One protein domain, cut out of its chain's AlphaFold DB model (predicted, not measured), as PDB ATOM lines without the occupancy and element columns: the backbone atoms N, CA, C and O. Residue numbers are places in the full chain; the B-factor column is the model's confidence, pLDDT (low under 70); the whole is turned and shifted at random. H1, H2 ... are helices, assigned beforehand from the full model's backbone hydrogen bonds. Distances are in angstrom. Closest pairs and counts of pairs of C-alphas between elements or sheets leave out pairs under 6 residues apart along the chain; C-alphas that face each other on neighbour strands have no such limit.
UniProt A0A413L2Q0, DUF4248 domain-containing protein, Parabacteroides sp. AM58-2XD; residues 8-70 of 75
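AT A GLANCE: This is residues 8 to 70 of the 75 residues of the protein "DUF4248 domain-containing protein" of Parabacteroides sp. AM58-2XD (UniProt A0A413L2Q0). Four helices make a small rounded body: the longest, H2, runs along one side, H1 crosses it at nearly a right angle, and beyond its last residues the chain turns a corner into H3, which pairs with H4 in an antiparallel helical hairpin. Between H3 and H4 the chain makes a wide loop, residues 46 to 56. The printed part has 63 residues, with four named helices in the order H1, H2, H3, H4 and no named strand; the class is all helix. The whole is compact, with a radius of gyration of the C-alphas of 10.6 A, and the C-alphas span 31 by 22 by 21 A.

IN THESE COORDINATES: H1 is residues 9 to 16, 10.9 A from first to last C-alpha, and begins with C-alpha 9 at (14.334, -6.099, 0.212). H2 is residues 22 to 35, the longest helix with 14 residues, and measures 20.0 A; its C-alpha 22 is at (20.477, -11.548, -5.509). H3 is residues 37 to 45 and measures 12.4 A. H4 is residues 57 to 67 and measures 15.1 A, ending with C-alpha 67 at (20.551, -9.409, 13.102).

HOW THE PARTS SIT: H1 and H2 touch, about perpendicular at 84 degrees; their closest C-alphas are those of Thr 10 and Ser 26, 5.1 A apart. H2 and H3 touch only at the corner by their link, and only just, with 3 pairs of C-alphas within 8 A. H2 touches H3 with residues 33 to 34 alone, and the closest C-alphas, those of Ile 33 and Leu 40, are 5.7 A apart. The lines of H2 and H3 are about perpendicular, at 80 degrees. H3 and H4 form a helical hairpin: they touch at a shallow tilt of 8 degrees, opposite ways, and their closest C-alphas, those of Leu 43 and Gln 59, are 5.9 A apart. H4 and H1 are near each other, with 5 pairs of C-alphas within 10 A, and H4 and H2 are near each other, with 7 such pairs. H1 and H3 are apart. In H1, H2, H3 and H4 every pair of O i and N i+4 is within hydrogen-bond range.

THE WHOLE: The two C-alphas farthest apart, those of Gly 19 and Lys 45, are 31.4 A apart, while the first and last printed C-alphas, of Gly 8 and Pro 70, are 14.1 A apart. The printed part has no cut. The links from H1 to H2, with 5 residues, and from H2 to H3, with 1 residue, are tight; the link from H3 to H4, with 11 residues, is long. The mean pLDDT of the printed part is 94.0, and no printed residue is under 70.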
ATOM      1  N   GLY A   8      15.369  -1.413  -0.401       95.25
ATOM      2  CA  GLY A   8      14.796  -2.533  -1.140       95.25
ATOM      3  C   GLY A   8      15.088  -3.857  -0.437       95.25
ATOM      4  O   GLY A   8      16.187  -4.063   0.063       95.25
ATOM      5  N   HIS A   9      14.146  -4.801  -0.444       94.19
ATOM      6  CA  HIS A   9      14.334  -6.099   0.212       94.19
ATOM      7  C   HIS A   9      15.584  -6.822  -0.312       94.19
ATOM      8  O   HIS A   9      16.403  -7.316   0.457       94.19
ATOM      9  N   THR A  10      15.766  -6.852  -1.635       94.19
ATOM     10  CA  THR A  10      16.964  -7.433  -2.258       94.19
ATOM     11  C   THR A  10      18.208  -6.566  -2.068       94.19
ATOM     12  O   THR A  10      19.301  -7.113  -1.990       94.19
ATOM     13  N   GLU A  11      18.062  -5.242  -2.004       94.56
ATOM     14  CA  GLU A  11      19.177  -4.316  -1.758       94.56
ATOM     15  C   GLU A  11      19.758  -4.565  -0.362       94.56
ATOM     16  O   GLU A  11      20.943  -4.856  -0.240       94.56
ATOM     17  N   LEU A  12      18.899  -4.590   0.660       94.62
ATOM     18  CA  LEU A  12      19.268  -4.893   2.039       94.62
ATOM     19  C   LEU A  12      19.837  -6.305   2.182       94.62
ATOM     20  O   LEU A  12      20.869  -6.504   2.813       94.62
ATOM     21  N   ALA A  13      19.206  -7.292   1.544       94.62
ATOM     22  CA  ALA A  13      19.690  -8.665   1.590       94.62
ATOM     23  C   ALA A  13      21.101  -8.821   1.003       94.62
ATOM     24  O   ALA A  13      21.874  -9.634   1.489       94.62
ATOM     25  N   ARG A  14      21.468  -8.047  -0.024       94.38
ATOM     26  CA  ARG A  14      22.833  -8.082  -0.570       94.38
ATOM     27  C   ARG A  14      23.876  -7.515   0.390       94.38
ATOM     28  O   ARG A  14      25.032  -7.902   0.269       94.38
ATOM     29  N   LEU A  15      23.483  -6.624   1.303       93.56
ATOM     30  CA  LEU A  15      24.382  -6.129   2.346       93.56
ATOM     31  C   LEU A  15      24.661  -7.225   3.378       93.56
ATOM     32  O   LEU A  15      25.811  -7.456   3.714       93.56
ATOM     33  N   TYR A  16      23.618  -7.938   3.812       93.62
ATOM     34  CA  TYR A  16      23.746  -9.056   4.756       93.62
ATOM     35  C   TYR A  16      24.412 -10.301   4.155       93.62
ATOM     36  O   TYR A  16      25.014 -11.093   4.867       93.62
ATOM     37  N   PHE A  17      24.289 -10.525   2.848       92.56
ATOM     38  CA  PHE A  17      24.791 -11.736   2.197       92.56
ATOM     39  C   PHE A  17      25.680 -11.381   0.997       92.56
ATOM     40  O   PHE A  17      25.296 -11.636  -0.156       92.56
ATOM     41  N   PRO A  18      26.858 -10.769   1.235       90.75
ATOM     42  CA  PRO A  18      27.772 -10.410   0.162       90.75
ATOM     43  C   PRO A  18      28.260 -11.672  -0.565       90.75
ATOM     44  O   PRO A  18      28.524 -12.707   0.039       90.75
ATOM     45  N   GLY A  19      28.351 -11.610  -1.895       87.38
ATOM     46  CA  GLY A  19      28.802 -12.735  -2.730       87.38
ATOM     47  C   GLY A  19      27.724 -13.765  -3.092       87.38
ATOM     48  O   GLY A  19      27.968 -14.631  -3.931       87.38
ATOM     49  N   ILE A  20      26.511 -13.654  -2.544       90.56
ATOM     50  CA  ILE A  20      25.386 -14.523  -2.905       90.56
ATOM     51  C   ILE A  20      24.572 -13.910  -4.053       90.56
ATOM     52  O   ILE A  20      24.383 -12.696  -4.144       90.56
ATOM     53  N   LEU A  21      24.039 -14.763  -4.940       93.38
ATOM     54  CA  LEU A  21      23.143 -14.316  -6.007       93.38
ATOM     55  C   LEU A  21      21.944 -13.539  -5.430       93.38
ATOM     56  O   LEU A  21      21.360 -13.970  -4.437       93.38
ATOM     57  N   PRO A  22      21.474 -12.461  -6.083       91.31
ATOM     58  CA  PRO A  22      20.477 -11.548  -5.509       91.31
ATOM     59  C   PRO A  22      19.184 -12.231  -5.047       91.31
ATOM     60  O   PRO A  22      18.626 -11.907  -4.000       91.31
ATOM     61  N   LYS A  23      18.712 -13.208  -5.830       91.69
ATOM     62  CA  LYS A  23      17.518 -13.998  -5.507       91.69
ATOM     63  C   LYS A  23      17.743 -14.876  -4.273       91.69
ATOM     64  O   LYS A  23      16.851 -14.981  -3.435       91.69
ATOM     65  N   SER A  24      18.929 -15.466  -4.155       93.94
ATOM     66  CA  SER A  24      19.319 -16.310  -3.025       93.94
ATOM     67  C   SER A  24      19.544 -15.484  -1.758       93.94
ATOM     68  O   SER A  24      19.032 -15.865  -0.714       93.94
ATOM     69  N   ALA A  25      20.186 -14.314  -1.853       94.19
ATOM     70  CA  ALA A  25      20.343 -13.380  -0.734       94.19
ATOM     71  C   ALA A  25      18.973 -12.955  -0.184       94.19
ATOM     72  O   ALA A  25      18.703 -13.052   1.010       94.19
ATOM     73  N   SER A  26      18.053 -12.573  -1.077       93.69
ATOM     74  CA  SER A  26      16.675 -12.247  -0.704       93.69
ATOM     75  C   SER A  26      15.969 -13.423  -0.015       93.69
ATOM     76  O   SER A  26      15.279 -13.232   0.982       93.69
ATOM     77  N   ALA A  27      16.122 -14.644  -0.527       94.06
ATOM     78  CA  ALA A  27      15.527 -15.823   0.097       94.06
ATOM     79  C   ALA A  27      16.121 -16.105   1.487       94.06
ATOM     80  O   ALA A  27      15.365 -16.430   2.403       94.06
ATOM     81  N   GLN A  28      17.434 -15.932   1.659       94.25
ATOM     82  CA  GLN A  28      18.102 -16.080   2.951       94.25
ATOM     83  C   GLN A  28      17.624 -15.037   3.956       94.25
ATOM     84  O   GLN A  28      17.215 -15.423   5.044       94.25
ATOM     85  N   LEU A  29      17.552 -13.752   3.594       94.88
ATOM     86  CA  LEU A  29      17.038 -12.723   4.506       94.88
ATOM     87  C   LEU A  29      15.611 -13.048   4.972       94.88
ATOM     88  O   LEU A  29      15.304 -12.998   6.158       94.88
ATOM     89  N   SER A  30      14.741 -13.470   4.047       94.06
ATOM     90  CA  SER A  30      13.389 -13.920   4.391       94.06
ATOM     91  C   SER A  30      13.365 -15.164   5.290       94.06
ATOM     92  O   SER A  30      12.404 -15.336   6.036       94.06
ATOM     93  N   LEU A  31      14.356 -16.053   5.193       94.19
ATOM     94  CA  LEU A  31      14.479 -17.222   6.064       94.19
ATOM     95  C   LEU A  31      14.898 -16.806   7.475       94.19
ATOM     96  O   LEU A  31      14.263 -17.243   8.427       94.19
ATOM     97  N   TRP A  32      15.907 -15.942   7.598       94.56
ATOM     98  CA  TRP A  32      16.372 -15.408   8.880       94.56
ATOM     99  C   TRP A  32      15.252 -14.679   9.623       94.56
ATOM    100  O   TRP A  32      14.953 -15.036  10.756       94.56
ATOM    101  N   ILE A  33      14.525 -13.794   8.933       94.38
ATOM    102  CA  ILE A  33      13.344 -13.114   9.490       94.38
ATOM    103  C   ILE A  33      12.276 -14.104   9.975       94.38
ATOM    104  O   ILE A  33      11.578 -13.823  10.933       94.38
ATOM    105  N   ARG A  34      12.078 -15.243   9.301       93.31
ATOM    106  CA  ARG A  34      11.053 -16.226   9.703       93.31
ATOM    107  C   ARG A  34      11.498 -17.146  10.828       93.31
ATOM    108  O   ARG A  34      10.639 -17.731  11.475       93.31
ATOM    109  N   ARG A  35      12.805 -17.362  10.963       94.56
ATOM    110  CA  ARG A  35      13.387 -18.256  11.964       94.56
ATOM    111  C   ARG A  35      13.423 -17.600  13.340       94.56
ATOM    112  O   ARG A  35      13.338 -18.307  14.335       94.56
ATOM    113  N   ASP A  36      13.555 -16.283  13.363       94.56
ATOM    114  CA  ASP A  36      13.505 -15.476  14.570       94.56
ATOM    115  C   ASP A  36      12.072 -14.959  14.788       94.56
ATOM    116  O   ASP A  36      11.580 -14.083  14.071       94.56
ATOM    117  N   GLU A  37      11.363 -15.579  15.734       95.19
ATOM    118  CA  GLU A  37       9.965 -15.253  16.022       95.19
ATOM    119  C   GLU A  37       9.804 -13.853  16.624       95.19
ATOM    120  O   GLU A  37       8.809 -13.184  16.329       95.19
ATOM    121  N   GLU A  38      10.782 -13.395  17.410       96.50
ATOM    122  CA  GLU A  38      10.769 -12.085  18.063       96.50
ATOM    123  C   GLU A  38      10.977 -10.975  17.030       96.50
ATOM    124  O   GLU A  38      10.151 -10.066  16.917       96.50
ATOM    125  N   LEU A  39      11.987 -11.130  16.168       96.62
ATOM    126  CA  LEU A  39      12.214 -10.254  15.019       96.62
ATOM    127  C   LEU A  39      10.967 -10.156  14.133       96.62
ATOM    128  O   LEU A  39      10.556  -9.067  13.720       96.62
ATOM    129  N   LEU A  40      10.346 -11.293  13.808       96.12
ATOM    130  CA  LEU A  40       9.153 -11.294  12.969       96.12
ATOM    131  C   LEU A  40       7.981 -10.554  13.627       96.12
ATOM    132  O   LEU A  40       7.220  -9.884  12.921       96.12
ATOM    133  N   ASP A  41       7.796 -10.705  14.936       97.12
ATOM    134  CA  ASP A  41       6.728 -10.037  15.676       97.12
ATOM    135  C   ASP A  41       6.943  -8.519  15.742       97.12
ATOM    136  O   ASP A  41       6.038  -7.749  15.406       97.12
ATOM    137  N   ASP A  42       8.164  -8.073  16.040       97.38
ATOM    138  CA  ASP A  42       8.526  -6.654  16.039       97.38
ATOM    139  C   ASP A  42       8.371  -6.021  14.655       97.38
ATOM    140  O   ASP A  42       7.796  -4.936  14.507       97.38
ATOM    141  N   LEU A  43       8.788  -6.732  13.605       96.69
ATOM    142  CA  LEU A  43       8.563  -6.301  12.230       96.69
ATOM    143  C   LEU A  43       7.068  -6.157  11.927       96.69
ATOM    144  O   LEU A  43       6.663  -5.158  11.325       96.69
ATOM    145  N   LYS A  44       6.229  -7.116  12.338       96.31
ATOM    146  CA  LYS A  44       4.769  -7.039  12.144       96.31
ATOM    147  C   LYS A  44       4.159  -5.854  12.890       96.31
ATOM    148  O   LYS A  44       3.336  -5.153  12.301       96.31
ATOM    149  N   LYS A  45       4.586  -5.585  14.129       97.06
ATOM    150  CA  LYS A  45       4.184  -4.389  14.895       97.06
ATOM    151  C   LYS A  45       4.583  -3.098  14.172       97.06
ATOM    152  O   LYS A  45       3.815  -2.141  14.164       97.06
ATOM    153  N   ALA A  46       5.722  -3.098  13.480       96.38
ATOM    154  CA  ALA A  46       6.167  -2.018  12.594       96.38
ATOM    155  C   ALA A  46       5.542  -2.054  11.178       96.38
ATOM    156  O   ALA A  46       6.027  -1.392  10.254       96.38
ATOM    157  N   GLY A  47       4.473  -2.829  10.972       95.88
ATOM    158  CA  GLY A  47       3.701  -2.861   9.728       95.88
ATOM    159  C   GLY A  47       4.277  -3.741   8.615       95.88
ATOM    160  O   GLY A  47       3.840  -3.616   7.468       95.88
ATOM    161  N   TYR A  48       5.237  -4.621   8.913       95.56
ATOM    162  CA  TYR A  48       5.788  -5.571   7.943       95.56
ATOM    163  C   TYR A  48       4.698  -6.482   7.378       95.56
ATOM    164  O   TYR A  48       3.913  -7.093   8.109       95.56
ATOM    165  N   ARG A  49       4.682  -6.625   6.049       92.19
ATOM    166  CA  ARG A  49       3.765  -7.522   5.336       92.19
ATOM    167  C   ARG A  49       4.542  -8.545   4.527       92.19
ATOM    168  O   ARG A  49       5.531  -8.228   3.866       92.19
ATOM    169  N   LYS A  50       4.043  -9.783   4.514       85.06
ATOM    170  CA  LYS A  50       4.599 -10.845   3.669       85.06
ATOM    171  C   LYS A  50       4.607 -10.389   2.206       85.06
ATOM    172  O   LYS A  50       3.575 -10.000   1.670       85.06
ATOM    173  N   GLY A  51       5.770 -10.486   1.563       84.75
ATOM    174  CA  GLY A  51       5.941 -10.118   0.156       84.75
ATOM    175  C   GLY A  51       6.186  -8.629  -0.094       84.75
ATOM    176  O   GLY A  51       6.239  -8.229  -1.259       84.75
ATOM    177  N   GLN A  52       6.360  -7.807   0.951       91.81
ATOM    178  CA  GLN A  52       6.784  -6.425   0.753       91.81
ATOM    179  C   GLN A  52       8.153  -6.367   0.069       91.81
ATOM    180  O   GLN A  52       9.039  -7.185   0.320       91.81
ATOM    181  N   ARG A  53       8.323  -5.381  -0.812       91.81
ATOM    182  CA  ARG A  53       9.560  -5.195  -1.582       91.81
ATOM    183  C   ARG A  53      10.503  -4.168  -0.971       91.81
ATOM    184  O   ARG A  53      11.633  -4.071  -1.434       91.81
ATOM    185  N   MET A  54      10.035  -3.411   0.017       95.44
ATOM    186  CA  MET A  54      10.747  -2.301   0.641       95.44
ATOM    187  C   MET A  54      10.624  -2.419   2.154       95.44
ATOM    188  O   MET A  54       9.564  -2.810   2.640       95.44
ATOM    189  N   PHE A  55      11.682  -2.058   2.865       95.81
ATOM    190  CA  PHE A  55      11.695  -1.896   4.307       95.81
ATOM    191  C   PHE A  55      11.699  -0.413   4.653       95.81
ATOM    192  O   PHE A  55      12.485   0.362   4.103       95.81
ATOM    193  N   THR A  56      10.809  -0.015   5.558       96.19
ATOM    194  CA  THR A  56      10.820   1.342   6.116       96.19
ATOM    195  C   THR A  56      12.041   1.528   7.025       96.19
ATOM    196  O   THR A  56      12.571   0.530   7.518       96.19
ATOM    197  N   PRO A  57      12.467   2.772   7.319       96.31
ATOM    198  CA  PRO A  57      13.580   3.018   8.240       96.31
ATOM    199  C   PRO A  57      13.388   2.320   9.592       96.31
ATOM    200  O   PRO A  57      14.288   1.660  10.094       96.31
ATOM    201  N   ARG A  58      12.155   2.327  10.122       96.69
ATOM    202  CA  ARG A  58      11.828   1.619  11.365       96.69
ATOM    203  C   ARG A  58      12.013   0.102  11.269       96.69
ATOM    204  O   ARG A  58      12.457  -0.523  12.220       96.69
ATOM    205  N   GLN A  59      11.660  -0.505  10.139       96.56
ATOM    206  CA  GLN A  59      11.863  -1.943   9.928       96.56
ATOM    207  C   GLN A  59      13.343  -2.285   9.728       96.56
ATOM    208  O   GLN A  59      13.774  -3.367  10.106       96.56
ATOM    209  N   VAL A  60      14.112  -1.367   9.143       96.44
ATOM    210  CA  VAL A  60      15.565  -1.492   8.990       96.44
ATOM    211  C   VAL A  60      16.254  -1.436  10.346       96.44
ATOM    212  O   VAL A  60      17.105  -2.277  10.603       96.44
ATOM    213  N   GLU A  61      15.862  -0.508  11.223       95.88
ATOM    214  CA  GLU A  61      16.338  -0.477  12.612       95.88
ATOM    215  C   GLU A  61      16.107  -1.820  13.303       95.88
ATOM    216  O   GLU A  61      17.065  -2.423  13.761       95.88
ATOM    217  N   ILE A  62      14.876  -2.341  13.265       96.50
ATOM    218  CA  ILE A  62      14.534  -3.634  13.878       96.50
ATOM    219  C   ILE A  62      15.398  -4.769  13.305       96.50
ATOM    220  O   ILE A  62      15.916  -5.590  14.054       96.50
ATOM    221  N   LEU A  63      15.593  -4.816  11.983       95.38
ATOM    222  CA  LEU A  63      16.466  -5.819  11.362       95.38
ATOM    223  C   LEU A  63      17.907  -5.711  11.860       95.38
ATOM    224  O   LEU A  63      18.519  -6.733  12.145       95.38
ATOM    225  N   VAL A  64      18.440  -4.496  11.976       94.44
ATOM    226  CA  VAL A  64      19.802  -4.274  12.469       94.44
ATOM    227  C   VAL A  64      19.917  -4.543  13.969       94.44
ATOM    228  O   VAL A  64      20.969  -4.982  14.409       94.44
ATOM    229  N   ASP A  65      18.873  -4.325  14.755       94.25
ATOM    230  CA  ASP A  65      18.909  -4.589  16.196       94.25
ATOM    231  C   ASP A  65      18.912  -6.099  16.492       94.25
ATOM    232  O   ASP A  65      19.615  -6.546  17.395       94.25
ATOM    233  N   HIS A  66      18.184  -6.888  15.696       94.31
ATOM    234  CA  HIS A  66      18.087  -8.345  15.857       94.31
ATOM    235  C   HIS A  66      19.197  -9.118  15.136       94.31
ATOM    236  O   HIS A  66      19.774 -10.050  15.689       94.31
ATOM    237  N   LEU A  67      19.504  -8.753  13.888       92.44
ATOM    238  CA  LEU A  67      20.551  -9.409  13.102       92.44
ATOM    239  C   LEU A  67      21.914  -8.741  13.365       92.44
ATOM    240  O   LEU A  67      22.941  -9.389  13.443       92.44
ATOM    241  N   GLY A  68      21.978  -7.437  13.579       92.25
ATOM    242  CA  GLY A  68      23.243  -6.698  13.628       92.25
ATOM    243  C   GLY A  68      23.487  -5.910  12.346       92.25
ATOM    244  O   GLY A  68      22.730  -6.000  11.370       92.25
ATOM    245  N   ASP A  69      24.528  -5.074  12.362       90.88
ATOM    246  CA  ASP A  69      24.830  -4.191  11.234       90.88
ATOM    247  C   ASP A  69      25.417  -5.006  10.071       90.88
ATOM    248  O   ASP A  69      26.417  -5.703  10.285       90.88
ATOM    249  N   PRO A  70      24.852  -4.913   8.849       89.50
ATOM    250  CA  PRO A  70      25.345  -5.631   7.675       89.50
ATOM    251  C   PRO A  70      26.834  -5.436   7.385       89.50
ATOM    252  O   PRO A  70      27.460  -6.329   6.827       89.50
TER     253      PRO A  70